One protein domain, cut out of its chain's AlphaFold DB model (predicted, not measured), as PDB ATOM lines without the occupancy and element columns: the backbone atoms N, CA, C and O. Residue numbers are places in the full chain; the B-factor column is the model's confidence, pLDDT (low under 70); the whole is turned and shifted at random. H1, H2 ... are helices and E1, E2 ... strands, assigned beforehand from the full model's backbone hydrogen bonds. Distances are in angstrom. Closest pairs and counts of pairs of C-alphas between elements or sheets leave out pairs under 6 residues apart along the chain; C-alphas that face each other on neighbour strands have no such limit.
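AT A GLANCE: This is residues 4 to 93 of the 95 residues of an uncharacterized protein of Pseudoduganella eburnea (UniProt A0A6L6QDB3). A twisted four-stranded sheet curls round one helix, H1, while the short helix H2 packs near the ends of E3 and E4 that lie away from their shared turn. Residues 64 to 69, at the tip of the E3 and E4 hairpin, stick out from this body, and a thin tail, residues 83 to 93 with H3, sticks out much farther and makes much of the length. The 90 printed residues hold, along the chain, H1, H2, E1, E2, E3, E4 and H3; the sheet's order is E1, E2, E3, E4, antiparallel throughout, and the class is mixed, helices and strands. The whole is only just loose, close to extended, with a radius of gyration of the C-alphas of 17.9 A and spans of 66 by 23 by 18 A.

HOW THE PARTS SIT: Start with the sheet: E1, residues 31 to 37, E2, residues 40 to 50, E3, residues 54 to 65, and E4, residues 68 to 79, form a meander, each strand the antiparallel neighbour of the one before. In the hairpin E1 and E2, look for N 33 and O 44, 2.8 A apart; in E2 and E3, for N 47 and O 58, 2.8 A; in E3 and E4, for N 57 and O 76, 2.8 A. E1 and E4 are the edge strands and are apart. H1, residues 4 to 18, is on the sheet; its closest C-alphas to E1 are those of Ala 9 and Ser 35, 5.7 A, and to E4 those of Gln 7 and Tyr 72, 5.8 A. H2, residues 22 to 27, is on the sheet at a height of 9.4 A; its closest C-alphas to E4 are those of Pro 22 and Val 78, 6.6 A. H1 and H2 are close but not clearly touching, the C-alphas of Leu 17 and Leu 25 being 7.2 A apart. H3, residues 87 to 91, is not on the sheet and is apart from H1. In H1, H2 and H3 every O i to N i+4 pair is within hydrogen-bond range.

IN THESE COORDINATES: Find C-alpha 4 at (237.562, 86.472, 187.421); from there H1 runs 20.5 A to C-alpha 18. H2 follows, then E1, 19.0 A long, and E2, 32.1 A. E3 spans 34.6 A, and E4 runs 35.5 A to C-alpha 79 at (217.860, 109.169, 185.503). H3 ends at C-alpha 91, (196.832, 122.487, 174.121).

THE WHOLE: The two C-alphas farthest apart are those of Phe 66 and Ala 91, 66.7 A. Without the stretches that stand free, the body has 73 residues and spans 44 by 22 by 17 A. The printed part has no cut and no long link. In the B-factor column, residues 80 to 83 and residue 93 are under 70; the mean pLDDT of the printed part is 88.1.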
ATOM      1  N   GLN A   4     238.041  86.113 188.748       92.56
ATOM      2  CA  GLN A   4     237.562  86.472 187.421       92.56
ATOM      3  C   GLN A   4     236.131  85.973 187.208       92.56
ATOM      4  O   GLN A   4     235.330  86.695 186.616       92.56
ATOM      5  N   ASP A   5     235.777  84.796 187.727       93.25
ATOM      6  CA  ASP A   5     234.407  84.270 187.710       93.25
ATOM      7  C   ASP A   5     233.416  85.222 188.410       93.25
ATOM      8  O   ASP A   5     232.352  85.521 187.866       93.25
ATOM      9  N   PHE A   6     233.769  85.749 189.590       93.50
ATOM     10  CA  PHE A   6     232.904  86.676 190.338       93.50
ATOM     11  C   PHE A   6     232.764  88.025 189.630       93.50
ATOM     12  O   PHE A   6     231.658  88.563 189.553       93.50
ATOM     13  N   GLN A   7     233.860  88.560 189.088       94.19
ATOM     14  CA  GLN A   7     233.814  89.787 188.297       94.19
ATOM     15  C   GLN A   7     232.968  89.593 187.030       94.19
ATOM     16  O   GLN A   7     232.113  90.419 186.728       94.19
ATOM     17  N   THR A   8     233.130  88.456 186.347       94.94
ATOM     18  CA  THR A   8     232.349  88.105 185.152       94.94
ATOM     19  C   THR A   8     230.859  88.001 185.468       94.94
ATOM     20  O   THR A   8     230.047  88.531 184.718       94.94
ATOM     21  N   ALA A   9     230.479  87.383 186.589       95.38
ATOM     22  CA  ALA A   9     229.081  87.300 187.017       95.38
ATOM     23  C   ALA A   9     228.463  88.689 187.259       95.38
ATOM     24  O   ALA A   9     227.352  88.970 186.806       95.38
ATOM     25  N   VAL A  10     229.201  89.583 187.929       96.12
ATOM     26  CA  VAL A  10     228.782  90.978 188.145       96.12
ATOM     27  C   VAL A  10     228.644  91.726 186.819       96.12
ATOM     28  O   VAL A  10     227.672  92.458 186.628       96.12
ATOM     29  N   ASP A  11     229.586  91.541 185.896       95.38
ATOM     30  CA  ASP A  11     229.563  92.203 184.592       95.38
ATOM     31  C   ASP A  11     228.420  91.714 183.706       95.38
ATOM     32  O   ASP A  11     227.732  92.539 183.108       95.38
ATOM     33  N   LEU A  12     228.152  90.406 183.679       95.31
ATOM     34  CA  LEU A  12     227.027  89.831 182.941       95.31
ATOM     35  C   LEU A  12     225.688  90.382 183.437       95.31
ATOM     36  O   LEU A  12     224.842  90.766 182.626       95.31
ATOM     37  N   GLU A  13     225.499  90.467 184.754       94.69
ATOM     38  CA  GLU A  13     224.266  91.022 185.307       94.69
ATOM     39  C   GLU A  13     224.152  92.530 185.088       94.69
ATOM     40  O   GLU A  13     223.083  93.016 184.714       94.69
ATOM     41  N   ALA A  14     225.242  93.282 185.234       93.69
ATOM     42  CA  ALA A  14     225.241  94.703 184.906       93.69
ATOM     43  C   ALA A  14     224.912  94.941 183.421       93.69
ATOM     44  O   ALA A  14     224.083  95.791 183.100       93.69
ATOM     45  N   ASP A  15     225.495  94.163 182.513       95.25
ATOM     46  CA  ASP A  15     225.241  94.278 181.078       95.25
ATOM     47  C   ASP A  15     223.814  93.854 180.705       95.25
ATOM     48  O   ASP A  15     223.220  94.447 179.802       95.25
ATOM     49  N   ARG A  16     223.223  92.874 181.401       94.06
ATOM     50  CA  ARG A  16     221.801  92.528 181.244       94.06
ATOM     51  C   ARG A  16     220.910  93.694 181.653       94.06
ATOM     52  O   ARG A  16     219.993  94.043 180.913       94.06
ATOM     53  N   LEU A  17     221.181  94.301 182.805       92.81
ATOM     54  CA  LEU A  17     220.425  95.447 183.305       92.81
ATOM     55  C   LEU A  17     220.547  96.658 182.371       92.81
ATOM     56  O   LEU A  17     219.551  97.316 182.102       92.81
ATOM     57  N   LEU A  18     221.724  96.916 181.796       92.06
ATOM     58  CA  LEU A  18     221.928  98.009 180.836       92.06
ATOM     59  C   LEU A  18     221.102  97.880 179.546       92.06
ATOM     60  O   LEU A  18     220.936  98.869 178.835       92.06
ATOM     61  N   ARG A  19     220.586  96.688 179.229       93.44
ATOM     62  CA  ARG A  19     219.707  96.465 178.067       93.44
ATOM     63  C   ARG A  19     218.241  96.784 178.352       93.44
ATOM     64  O   ARG A  19     217.443  96.780 177.421       93.44
ATOM     65  N   LEU A  20     217.887  97.021 179.613       91.44
ATOM     66  CA  LEU A  20     216.533  97.360 180.023       91.44
ATOM     67  C   LEU A  20     216.269  98.854 179.823       91.44
ATOM     68  O   LEU A  20     217.150  99.701 179.982       91.44
ATOM     69  N   SER A  21     215.024  99.186 179.506       89.19
ATOM     70  CA  SER A  21     214.558 100.566 179.463       89.19
ATOM     71  C   SER A  21     214.557 101.196 180.865       89.19
ATOM     72  O   SER A  21     214.433 100.490 181.871       89.19
ATOM     73  N   PRO A  22     214.617 102.538 180.975       86.44
ATOM     74  CA  PRO A  22     214.522 103.215 182.267       86.44
ATOM     75  C   PRO A  22     213.278 102.815 183.074       86.44
ATOM     76  O   PRO A  22     213.365 102.647 184.286       86.44
ATOM     77  N   CYS A  23     212.137 102.594 182.412       85.94
ATOM     78  CA  CYS A  23     210.905 102.148 183.067       85.94
ATOM     79  C   CYS A  23     211.040 100.749 183.681       85.94
ATOM     80  O   CYS A  23     210.618 100.539 184.816       85.94
ATOM     81  N   GLU A  24     211.653  99.803 182.966       90.25
ATOM     82  CA  GLU A  24     211.914  98.454 183.480       90.25
ATOM     83  C   GLU A  24     212.894  98.495 184.653       90.25
ATOM     84  O   GLU A  24     212.653  97.869 185.683       90.25
ATOM     85  N   LEU A  25     213.951  99.305 184.550       89.25
ATOM     86  CA  LEU A  25     214.915  99.509 185.633       89.25
ATOM     87  C   LEU A  25     214.267 100.083 186.898       89.25
ATOM     88  O   LEU A  25     214.679  99.750 188.010       89.25
ATOM     89  N   MET A  26     213.214 100.889 186.750       85.94
ATOM     90  CA  MET A  26     212.459 101.423 187.885       85.94
ATOM     91  C   MET A  26     211.579 100.386 188.594       85.94
ATOM     92  O   MET A  26     211.194 100.591 189.748       85.94
ATOM     93  N   GLN A  27     211.265  99.267 187.947       88.50
ATOM     94  CA  GLN A  27     210.466  98.195 188.547       88.50
ATOM     95  C   GLN A  27     211.323  97.196 189.337       88.50
ATOM     96  O   GLN A  27     210.796  96.429 190.142       88.50
ATOM     97  N   ILE A  28     212.643  97.218 189.146       90.62
ATOM     98  CA  ILE A  28     213.571  96.280 189.781       90.62
ATOM     99  C   ILE A  28     213.643  96.509 191.284       90.62
ATOM    100  O   ILE A  28     213.909  97.612 191.743       90.62
ATOM    101  N   GLN A  29     213.511  95.451 192.070       90.75
ATOM    102  CA  GLN A  29     213.668  95.517 193.521       90.75
ATOM    103  C   GLN A  29     215.015  94.943 193.961       90.75
ATOM    104  O   GLN A  29     215.730  94.319 193.177       90.75
ATOM    105  N   ASN A  30     215.364  95.141 195.232       90.81
ATOM    106  CA  ASN A  30     216.491  94.438 195.837       90.81
ATOM    107  C   ASN A  30     216.235  92.931 195.778       90.81
ATOM    108  O   ASN A  30     215.250  92.467 196.347       90.81
ATOM    109  N   HIS A  31     217.111  92.177 195.126       93.38
ATOM    110  CA  HIS A  31     216.996  90.723 195.056       93.38
ATOM    111  C   HIS A  31     218.353  90.074 194.792       93.38
ATOM    112  O   HIS A  31     219.328  90.747 194.459       93.38
ATOM    113  N   GLU A  32     218.407  88.763 194.981       94.50
ATOM    114  CA  GLU A  32     219.565  87.922 194.699       94.50
ATOM    115  C   GLU A  32     219.293  87.118 193.423       94.50
ATOM    116  O   GLU A  32     218.176  86.640 193.214       94.50
ATOM    117  N   VAL A  33     220.300  87.002 192.562       93.75
ATOM    118  CA  VAL A  33     220.259  86.277 191.290       93.75
ATOM    119  C   VAL A  33     221.418  85.292 191.264       93.75
ATOM    120  O   VAL A  33     222.516  85.603 191.717       93.75
ATOM    121  N   ILE A  34     221.181  84.106 190.715       95.50
ATOM    122  CA  ILE A  34     222.236  83.126 190.474       95.50
ATOM    123  C   ILE A  34     222.715  83.300 189.034       95.50
ATOM    124  O   ILE A  34     221.933  83.140 188.099       95.50
ATOM    125  N   SER A  35     223.991  83.632 188.866       93.06
ATOM    126  CA  SER A  35     224.633  83.777 187.563       93.06
ATOM    127  C   SER A  35     225.542  82.579 187.293       93.06
ATOM    128  O   SER A  35     226.390  82.232 188.118       93.06
ATOM    129  N   SER A  36     225.363  81.928 186.145       94.12
ATOM    130  CA  SER A  36     226.188  80.789 185.732       94.12
ATOM    131  C   SER A  36     227.411  81.271 184.951       94.12
ATOM    132  O   SER A  36     227.281  81.845 183.869       94.12
ATOM    133  N   VAL A  37     228.604  80.997 185.475       93.44
ATOM    134  CA  VAL A  37     229.902  81.293 184.850       93.44
ATOM    135  C   VAL A  37     230.727  80.012 184.686       93.44
ATOM    136  O   VAL A  37     230.320  78.934 185.122       93.44
ATOM    137  N   ALA A  38     231.889  80.100 184.032       91.00
ATOM    138  CA  ALA A  38     232.719  78.932 183.724       91.00
ATOM    139  C   ALA A  38     233.129  78.140 184.982       91.00
ATOM    140  O   ALA A  38     233.124  76.909 184.963       91.00
ATOM    141  N   GLY A  39     233.443  78.829 186.083       89.25
ATOM    142  CA  GLY A  39     233.796  78.202 187.356       89.25
ATOM    143  C   GLY A  39     232.630  77.708 188.218       89.25
ATOM    144  O   GLY A  39     232.903  77.187 189.304       89.25
ATOM    145  N   GLY A  40     231.372  77.871 187.784       92.00
ATOM    146  CA  GLY A  40     230.163  77.440 188.496       92.00
ATOM    147  C   GLY A  40     229.115  78.546 188.666       92.00
ATOM    148  O   GLY A  40     229.087  79.520 187.922       92.00
ATOM    149  N   GLU A  41     228.239  78.390 189.655       94.06
ATOM    150  CA  GLU A  41     227.191  79.365 189.973       94.06
ATOM    151  C   GLU A  41     227.669  80.391 191.006       94.06
ATOM    152  O   GLU A  41     228.140  80.032 192.089       94.06
ATOM    153  N   VAL A  42     227.524  81.675 190.684       95.25
ATOM    154  CA  VAL A  42     227.836  82.802 191.568       95.25
ATOM    155  C   VAL A  42     226.538  83.486 191.973       95.25
ATOM    156  O   VAL A  42     225.732  83.862 191.123       95.25
ATOM    157  N   SER A  43     226.349  83.688 193.277       95.44
ATOM    158  CA  SER A  43     225.288  84.559 193.778       95.44
ATOM    159  C   SER A  43     225.662  86.027 193.564       95.44
ATOM    160  O   SER A  43     226.731  86.486 193.984       95.44
ATOM    161  N   VAL A  44     224.760  86.755 192.913       95.75
ATOM    162  CA  VAL A  44     224.858  88.179 192.620       95.75
ATOM    163  C   VAL A  44     223.695  88.902 193.287       95.75
ATOM    164  O   VAL A  44     222.524  88.620 193.049       95.75
ATOM    165  N   LEU A  45     224.016  89.879 194.120       96.25
ATOM    166  CA  LEU A  45     223.063  90.705 194.835       96.25
ATOM    167  C   LEU A  45     222.821  92.010 194.074       96.25
ATOM    168  O   LEU A  45     223.745  92.785 193.835       96.25
ATOM    169  N   ILE A  46     221.560  92.285 193.764       95.50
ATOM    170  CA  ILE A  46     221.108  93.554 193.200       95.50
ATOM    171  C   ILE A  46     220.617  94.447 194.343       95.50
ATOM    172  O   ILE A  46     219.730  94.077 195.119       95.50
ATOM    173  N   LYS A  47     221.215  95.635 194.456       94.62
ATOM    174  CA  LYS A  47     220.892  96.664 195.447       94.62
ATOM    175  C   LYS A  47     220.487  97.965 194.777       94.62
ATOM    176  O   LYS A  47     221.168  98.454 193.890       94.62
ATOM    177  N   ILE A  48     219.406  98.549 195.256       92.50
ATOM    178  CA  ILE A  48     218.802  99.771 194.755       92.50
ATOM    179  C   ILE A  48     218.938 100.851 195.819       92.50
ATOM    180  O   ILE A  48     218.632 100.620 196.992       92.50
ATOM    181  N   ILE A  49     219.387 102.026 195.394       90.19
ATOM    182  CA  ILE A  49     219.403 103.244 196.197       90.19
ATOM    183  C   ILE A  49     218.732 104.341 195.372       90.19
ATOM    184  O   ILE A  49     219.269 104.766 194.347       90.19
ATOM    185  N   ASP A  50     217.569 104.794 195.827       86.62
ATOM    186  CA  ASP A  50     216.844 105.908 195.223       86.62
ATOM    187  C   ASP A  50     217.299 107.229 195.860       86.62
ATOM    188  O   ASP A  50     217.265 107.396 197.079       86.62
ATOM    189  N   LEU A  51     217.752 108.168 195.029       83.12
ATOM    190  CA  LEU A  51     218.303 109.473 195.412       83.12
ATOM    191  C   LEU A  51     217.469 110.627 194.828       83.12
ATOM    192  O   LEU A  51     218.013 111.647 194.408       83.12
ATOM    193  N   GLY A  52     216.144 110.458 194.775       78.81
ATOM    194  CA  GLY A  52     215.212 111.434 194.204       78.81
ATOM    195  C   GLY A  52     215.242 111.422 192.675       78.81
ATOM    196  O   GLY A  52     214.503 110.665 192.055       78.81
ATOM    197  N   ASP A  53     216.130 112.220 192.082       80.44
ATOM    198  CA  ASP A  53     216.244 112.386 190.620       80.44
ATOM    199  C   ASP A  53     216.984 111.232 189.932       80.44
ATOM    200  O   ASP A  53     216.949 111.068 188.709       80.44
ATOM    201  N   PHE A  54     217.693 110.437 190.728       84.44
ATOM    202  CA  PHE A  54     218.500 109.329 190.255       84.44
ATOM    203  C   PHE A  54     218.192 108.074 191.042       84.44
ATOM    204  O   PHE A  54     217.983 108.110 192.253       84.44
ATOM    205  N   ARG A  55     218.291 106.946 190.356       89.06
ATOM    206  CA  ARG A  55     218.296 105.624 190.960       89.06
ATOM    207  C   ARG A  55     219.619 104.950 190.667       89.06
ATOM    208  O   ARG A  55     220.035 104.857 189.513       89.06
ATOM    209  N   HIS A  56     220.298 104.500 191.710       92.25
ATOM    210  CA  HIS A  56     221.522 103.720 191.590       92.25
ATOM    211  C   HIS A  56     221.199 102.245 191.782       92.25
ATOM    212  O   HIS A  56     220.618 101.853 192.793       92.25
ATOM    213  N   ILE A  57     221.599 101.431 190.813       93.25
ATOM    214  CA  ILE A  57     221.450  99.980 190.832       93.25
ATOM    215  C   ILE A  57     222.849  99.385 190.943       93.25
ATOM    216  O   ILE A  57     223.623  99.417 189.991       93.25
ATOM    217  N   GLY A  58     223.196  98.905 192.130       94.69
ATOM    218  CA  GLY A  58     224.417  98.166 192.408       94.69
ATOM    219  C   GLY A  58     224.227  96.675 192.153       94.69
ATOM    220  O   GLY A  58     223.253  96.083 192.606       94.69
ATOM    221  N   VAL A  59     225.181  96.075 191.460       96.31
ATOM    222  CA  VAL A  59     225.313  94.639 191.221       96.31
ATOM    223  C   VAL A  59     226.552  94.186 191.975       96.31
ATOM    224  O   VAL A  59     227.627  94.746 191.762       96.31
ATOM    225  N   LEU A  60     226.406  93.243 192.901       95.94
ATOM    226  CA  LEU A  60     227.442  92.893 193.873       95.94
ATOM    227  C   LEU A  60     227.621  91.379 193.947       95.94
ATOM    228  O   LEU A  60     226.638  90.655 194.022       95.94
ATOM    229  N   ALA A  61     228.855  90.905 194.041       95.31
ATOM    230  CA  ALA A  61     229.152  89.521 194.392       95.31
ATOM    231  C   ALA A  61     230.238  89.483 195.473       95.31
ATOM    232  O   ALA A  61     231.144  90.320 195.498       95.31
ATOM    233  N   GLU A  62     230.147  88.521 196.390       92.69
ATOM    234  CA  GLU A  62     231.108  88.363 197.483       92.69
ATOM    235  C   GLU A  62     231.729  86.969 197.448       92.69
ATOM    236  O   GLU A  62     231.037  85.954 197.532       92.69
ATOM    237  N   ARG A  63     233.059  86.925 197.389       88.75
ATOM    238  CA  ARG A  63     233.831  85.694 197.526       88.75
ATOM    239  C   ARG A  63     234.347  85.584 198.951       88.75
ATOM    240  O   ARG A  63     235.131  86.422 199.395       88.75
ATOM    241  N   LYS A  64     233.930  84.539 199.668       86.06
ATOM    242  CA  LYS A  64     234.419  84.243 201.022       86.06
ATOM    243  C   LYS A  64     235.711  83.431 200.965       86.06
ATOM    244  O   LYS A  64     235.791  82.425 200.264       86.06
ATOM    245  N   TYR A  65     236.690  83.850 201.750       83.62
ATOM    246  CA  TYR A  65     237.955  83.165 201.982       83.62
ATOM    247  C   TYR A  65     238.054  82.701 203.432       83.62
ATOM    248  O   TYR A  65     237.305  83.144 204.299       83.62
ATOM    249  N   PHE A  66     239.043  81.852 203.712       78.50
ATOM    250  CA  PHE A  66     239.329  81.394 205.073       78.50
ATOM    251  C   PHE A  66     239.638  82.552 206.048       78.50
ATOM    252  O   PHE A  66     239.317  82.458 207.227       78.50
ATOM    253  N   LEU A  67     240.211  83.659 205.556       78.69
ATOM    254  CA  LEU A  67     240.589  84.840 206.349       78.69
ATOM    255  C   LEU A  67     240.017  86.158 205.789       78.69
ATOM    256  O   LEU A  67     240.701  87.177 205.782       78.69
ATOM    257  N   GLY A  68     238.774  86.162 205.299       85.62
ATOM    258  CA  GLY A  68     238.095  87.400 204.889       85.62
ATOM    259  C   GLY A  68     237.166  87.226 203.695       85.62
ATOM    260  O   GLY A  68     236.743  86.115 203.383       85.62
ATOM    261  N   SER A  69     236.851  88.323 203.009       86.69
ATOM    262  CA  SER A  69     236.097  88.294 201.756       86.69
ATOM    263  C   SER A  69     236.622  89.314 200.748       86.69
ATOM    264  O   SER A  69     237.108  90.380 201.124       86.69
ATOM    265  N   ALA A  70     236.531  88.976 199.462       87.75
ATOM    266  CA  ALA A  70     236.653  89.946 198.376       87.75
ATOM    267  C   ALA A  70     235.262  90.301 197.859       87.75
ATOM    268  O   ALA A  70     234.372  89.448 197.792       87.75
ATOM    269  N   ARG A  71     235.080  91.572 197.500       90.19
ATOM    270  CA  ARG A  71     233.821  92.105 196.981       90.19
ATOM    271  C   ARG A  71     234.035  92.626 195.573       90.19
ATOM    272  O   ARG A  71     234.943  93.419 195.343       90.19
ATOM    273  N   TYR A  72     233.150  92.214 194.683       92.12
ATOM    274  CA  TYR A  72     233.100  92.618 193.287       92.12
ATOM    275  C   TYR A  72     231.815  93.403 193.087       92.12
ATOM    276  O   TYR A  72     230.769  93.002 193.601       92.12
ATOM    277  N   ALA A  73     231.891  94.549 192.419       92.19
ATOM    278  CA  ALA A  73     230.747  95.439 192.308       92.19
ATOM    279  C   ALA A  73     230.759  96.240 191.008       92.19
ATOM    280  O   ALA A  73     231.803  96.724 190.573       92.19
ATOM    281  N   ARG A  74     229.570  96.452 190.446       93.00
ATOM    282  CA  ARG A  74     229.322  97.387 189.347       93.00
ATOM    283  C   ARG A  74     228.030  98.147 189.612       93.00
ATOM    284  O   ARG A  74     227.150  97.660 190.313       93.00
ATOM    285  N   GLY A  75     227.936  99.370 189.106       89.06
ATOM    286  CA  GLY A  75     226.795 100.249 189.346       89.06
ATOM    287  C   GLY A  75     226.222 100.797 188.051       89.06
ATOM    288  O   GLY A  75     226.965 101.113 187.124       89.06
ATOM    289  N   ILE A  76     224.902 100.945 188.009       89.50
ATOM    290  CA  ILE A  76     224.164 101.597 186.931       89.50
ATOM    291  C   ILE A  76     223.430 102.787 187.536       89.50
ATOM    292  O   ILE A  76     222.713 102.651 188.526       89.50
ATOM    293  N   LYS A  77     223.620 103.963 186.940       90.38
ATOM    294  CA  LYS A  77     222.894 105.177 187.299       90.38
ATOM    295  C   LYS A  77     221.764 105.384 186.298       90.38
ATOM    296  O   LYS A  77     222.017 105.525 185.106       90.38
ATOM    297  N   VAL A  78     220.538 105.432 186.797       85.31
ATOM    298  CA  VAL A  78     219.324 105.666 186.014       85.31
ATOM    299  C   VAL A  78     218.791 107.050 186.363       85.31
ATOM    300  O   VAL A  78     218.675 107.385 187.541       85.31
ATOM    301  N   GLN A  79     218.486 107.857 185.349       83.12
ATOM    302  CA  GLN A  79     217.860 109.169 185.503       83.12
ATOM    303  C   GLN A  79     216.573 109.193 184.684       83.12
ATOM    304  O   GLN A  79     216.599 108.914 183.486       83.12
ATOM    305  N   LEU A  80     215.461 109.550 185.321       69.00
ATOM    306  CA  LEU A  80     214.219 109.872 184.628       69.00
ATOM    307  C   LEU A  80     214.126 111.394 184.534       69.00
ATOM    308  O   LEU A  80     213.829 112.066 185.515       69.00
ATOM    309  N   SER A  81     214.435 111.961 183.372       69.06
ATOM    310  CA  SER A  81     214.255 113.394 183.150       69.06
ATOM    311  C   SER A  81     212.778 113.704 182.908       69.06
ATOM    312  O   SER A  81     212.192 113.187 181.957       69.06
ATOM    313  N   MET A  82     212.197 114.581 183.723       62.75
ATOM    314  CA  MET A  82     210.927 115.245 183.435       62.75
ATOM    315  C   MET A  82     211.234 116.631 182.864       62.75
ATOM    316  O   MET A  82     212.037 117.367 183.432       62.75
ATOM    317  N   GLN A  83     210.612 116.987 181.742       62.88
ATOM    318  CA  GLN A  83     210.669 118.343 181.199       62.88
ATOM    319  C   GLN A  83     209.289 118.986 181.297       62.88
ATOM    320  O   GLN A  83     208.269 118.325 181.113       62.88
ATOM    321  N   SER A  84     209.280 120.278 181.619       70.69
ATOM    322  CA  SER A  84     208.087 121.115 181.543       70.69
ATOM    323  C   SER A  84     207.632 121.169 180.092       70.69
ATOM    324  O   SER A  84     208.389 121.636 179.248       70.69
ATOM    325  N   MET A  85     206.406 120.738 179.823       70.38
ATOM    326  CA  MET A  85     205.753 121.042 178.554       70.38
ATOM    327  C   MET A  85     205.222 122.469 178.623       70.38
ATOM    328  O   MET A  85     204.681 122.882 179.656       70.38
ATOM    329  N   ASP A  86     205.408 123.240 177.559       81.50
ATOM    330  CA  ASP A  86     204.797 124.561 177.480       81.50
ATOM    331  C   ASP A  86     203.277 124.450 177.242       81.50
ATOM    332  O   ASP A  86     202.731 123.395 176.899       81.50
ATOM    333  N   SER A  87     202.551 125.538 177.503       79.69
ATOM    334  CA  SER A  87     201.087 125.542 177.391       79.69
ATOM    335  C   SER A  87     200.596 125.293 175.959       79.69
ATOM    336  O   SER A  87     199.520 124.717 175.784       79.69
ATOM    337  N   ASP A  88     201.388 125.666 174.951       81.88
ATOM    338  CA  ASP A  88     201.056 125.491 173.535       81.88
ATOM    339  C   ASP A  88     201.235 124.029 173.084       81.88
ATOM    340  O   ASP A  88     200.493 123.537 172.231       81.88
ATOM    341  N   GLU A  89     202.186 123.298 173.666       73.50
ATOM    342  CA  GLU A  89     202.360 121.857 173.502       73.50
ATOM    343  C   GLU A  89     201.227 121.074 174.157       73.50
ATOM    344  O   GLU A  89     200.714 120.138 173.546       73.50
ATOM    345  N   ILE A  90     200.787 121.470 175.355       80.19
ATOM    346  CA  ILE A  90     199.689 120.801 176.072       80.19
ATOM    347  C   ILE A  90     198.357 120.983 175.335       80.19
ATOM    348  O   ILE A  90     197.596 120.022 175.198       80.19
ATOM    349  N   ALA A  91     198.081 122.184 174.820       78.25
ATOM    350  CA  ALA A  91     196.832 122.487 174.121       78.25
ATOM    351  C   ALA A  91     196.578 121.565 172.912       78.25
ATOM    352  O   ALA A  91     195.428 121.299 172.582       78.25
ATOM    353  N   LYS A  92     197.623 121.004 172.288       74.25
ATOM    354  CA  LYS A  92     197.502 120.092 171.132       74.25
ATOM    355  C   LYS A  92     196.900 118.723 171.465       74.25
ATOM    356  O   LYS A  92     196.466 118.032 170.551       74.25
ATOM    357  N   TYR A  93     196.896 118.317 172.734       68.44
ATOM    358  CA  TYR A  93     196.440 116.987 173.164       68.44
ATOM    359  C   TYR A  93     195.041 116.981 173.791       68.44
ATOM    360  O   TYR A  93     194.488 115.910 174.025       68.44
TER     361      TYR A  93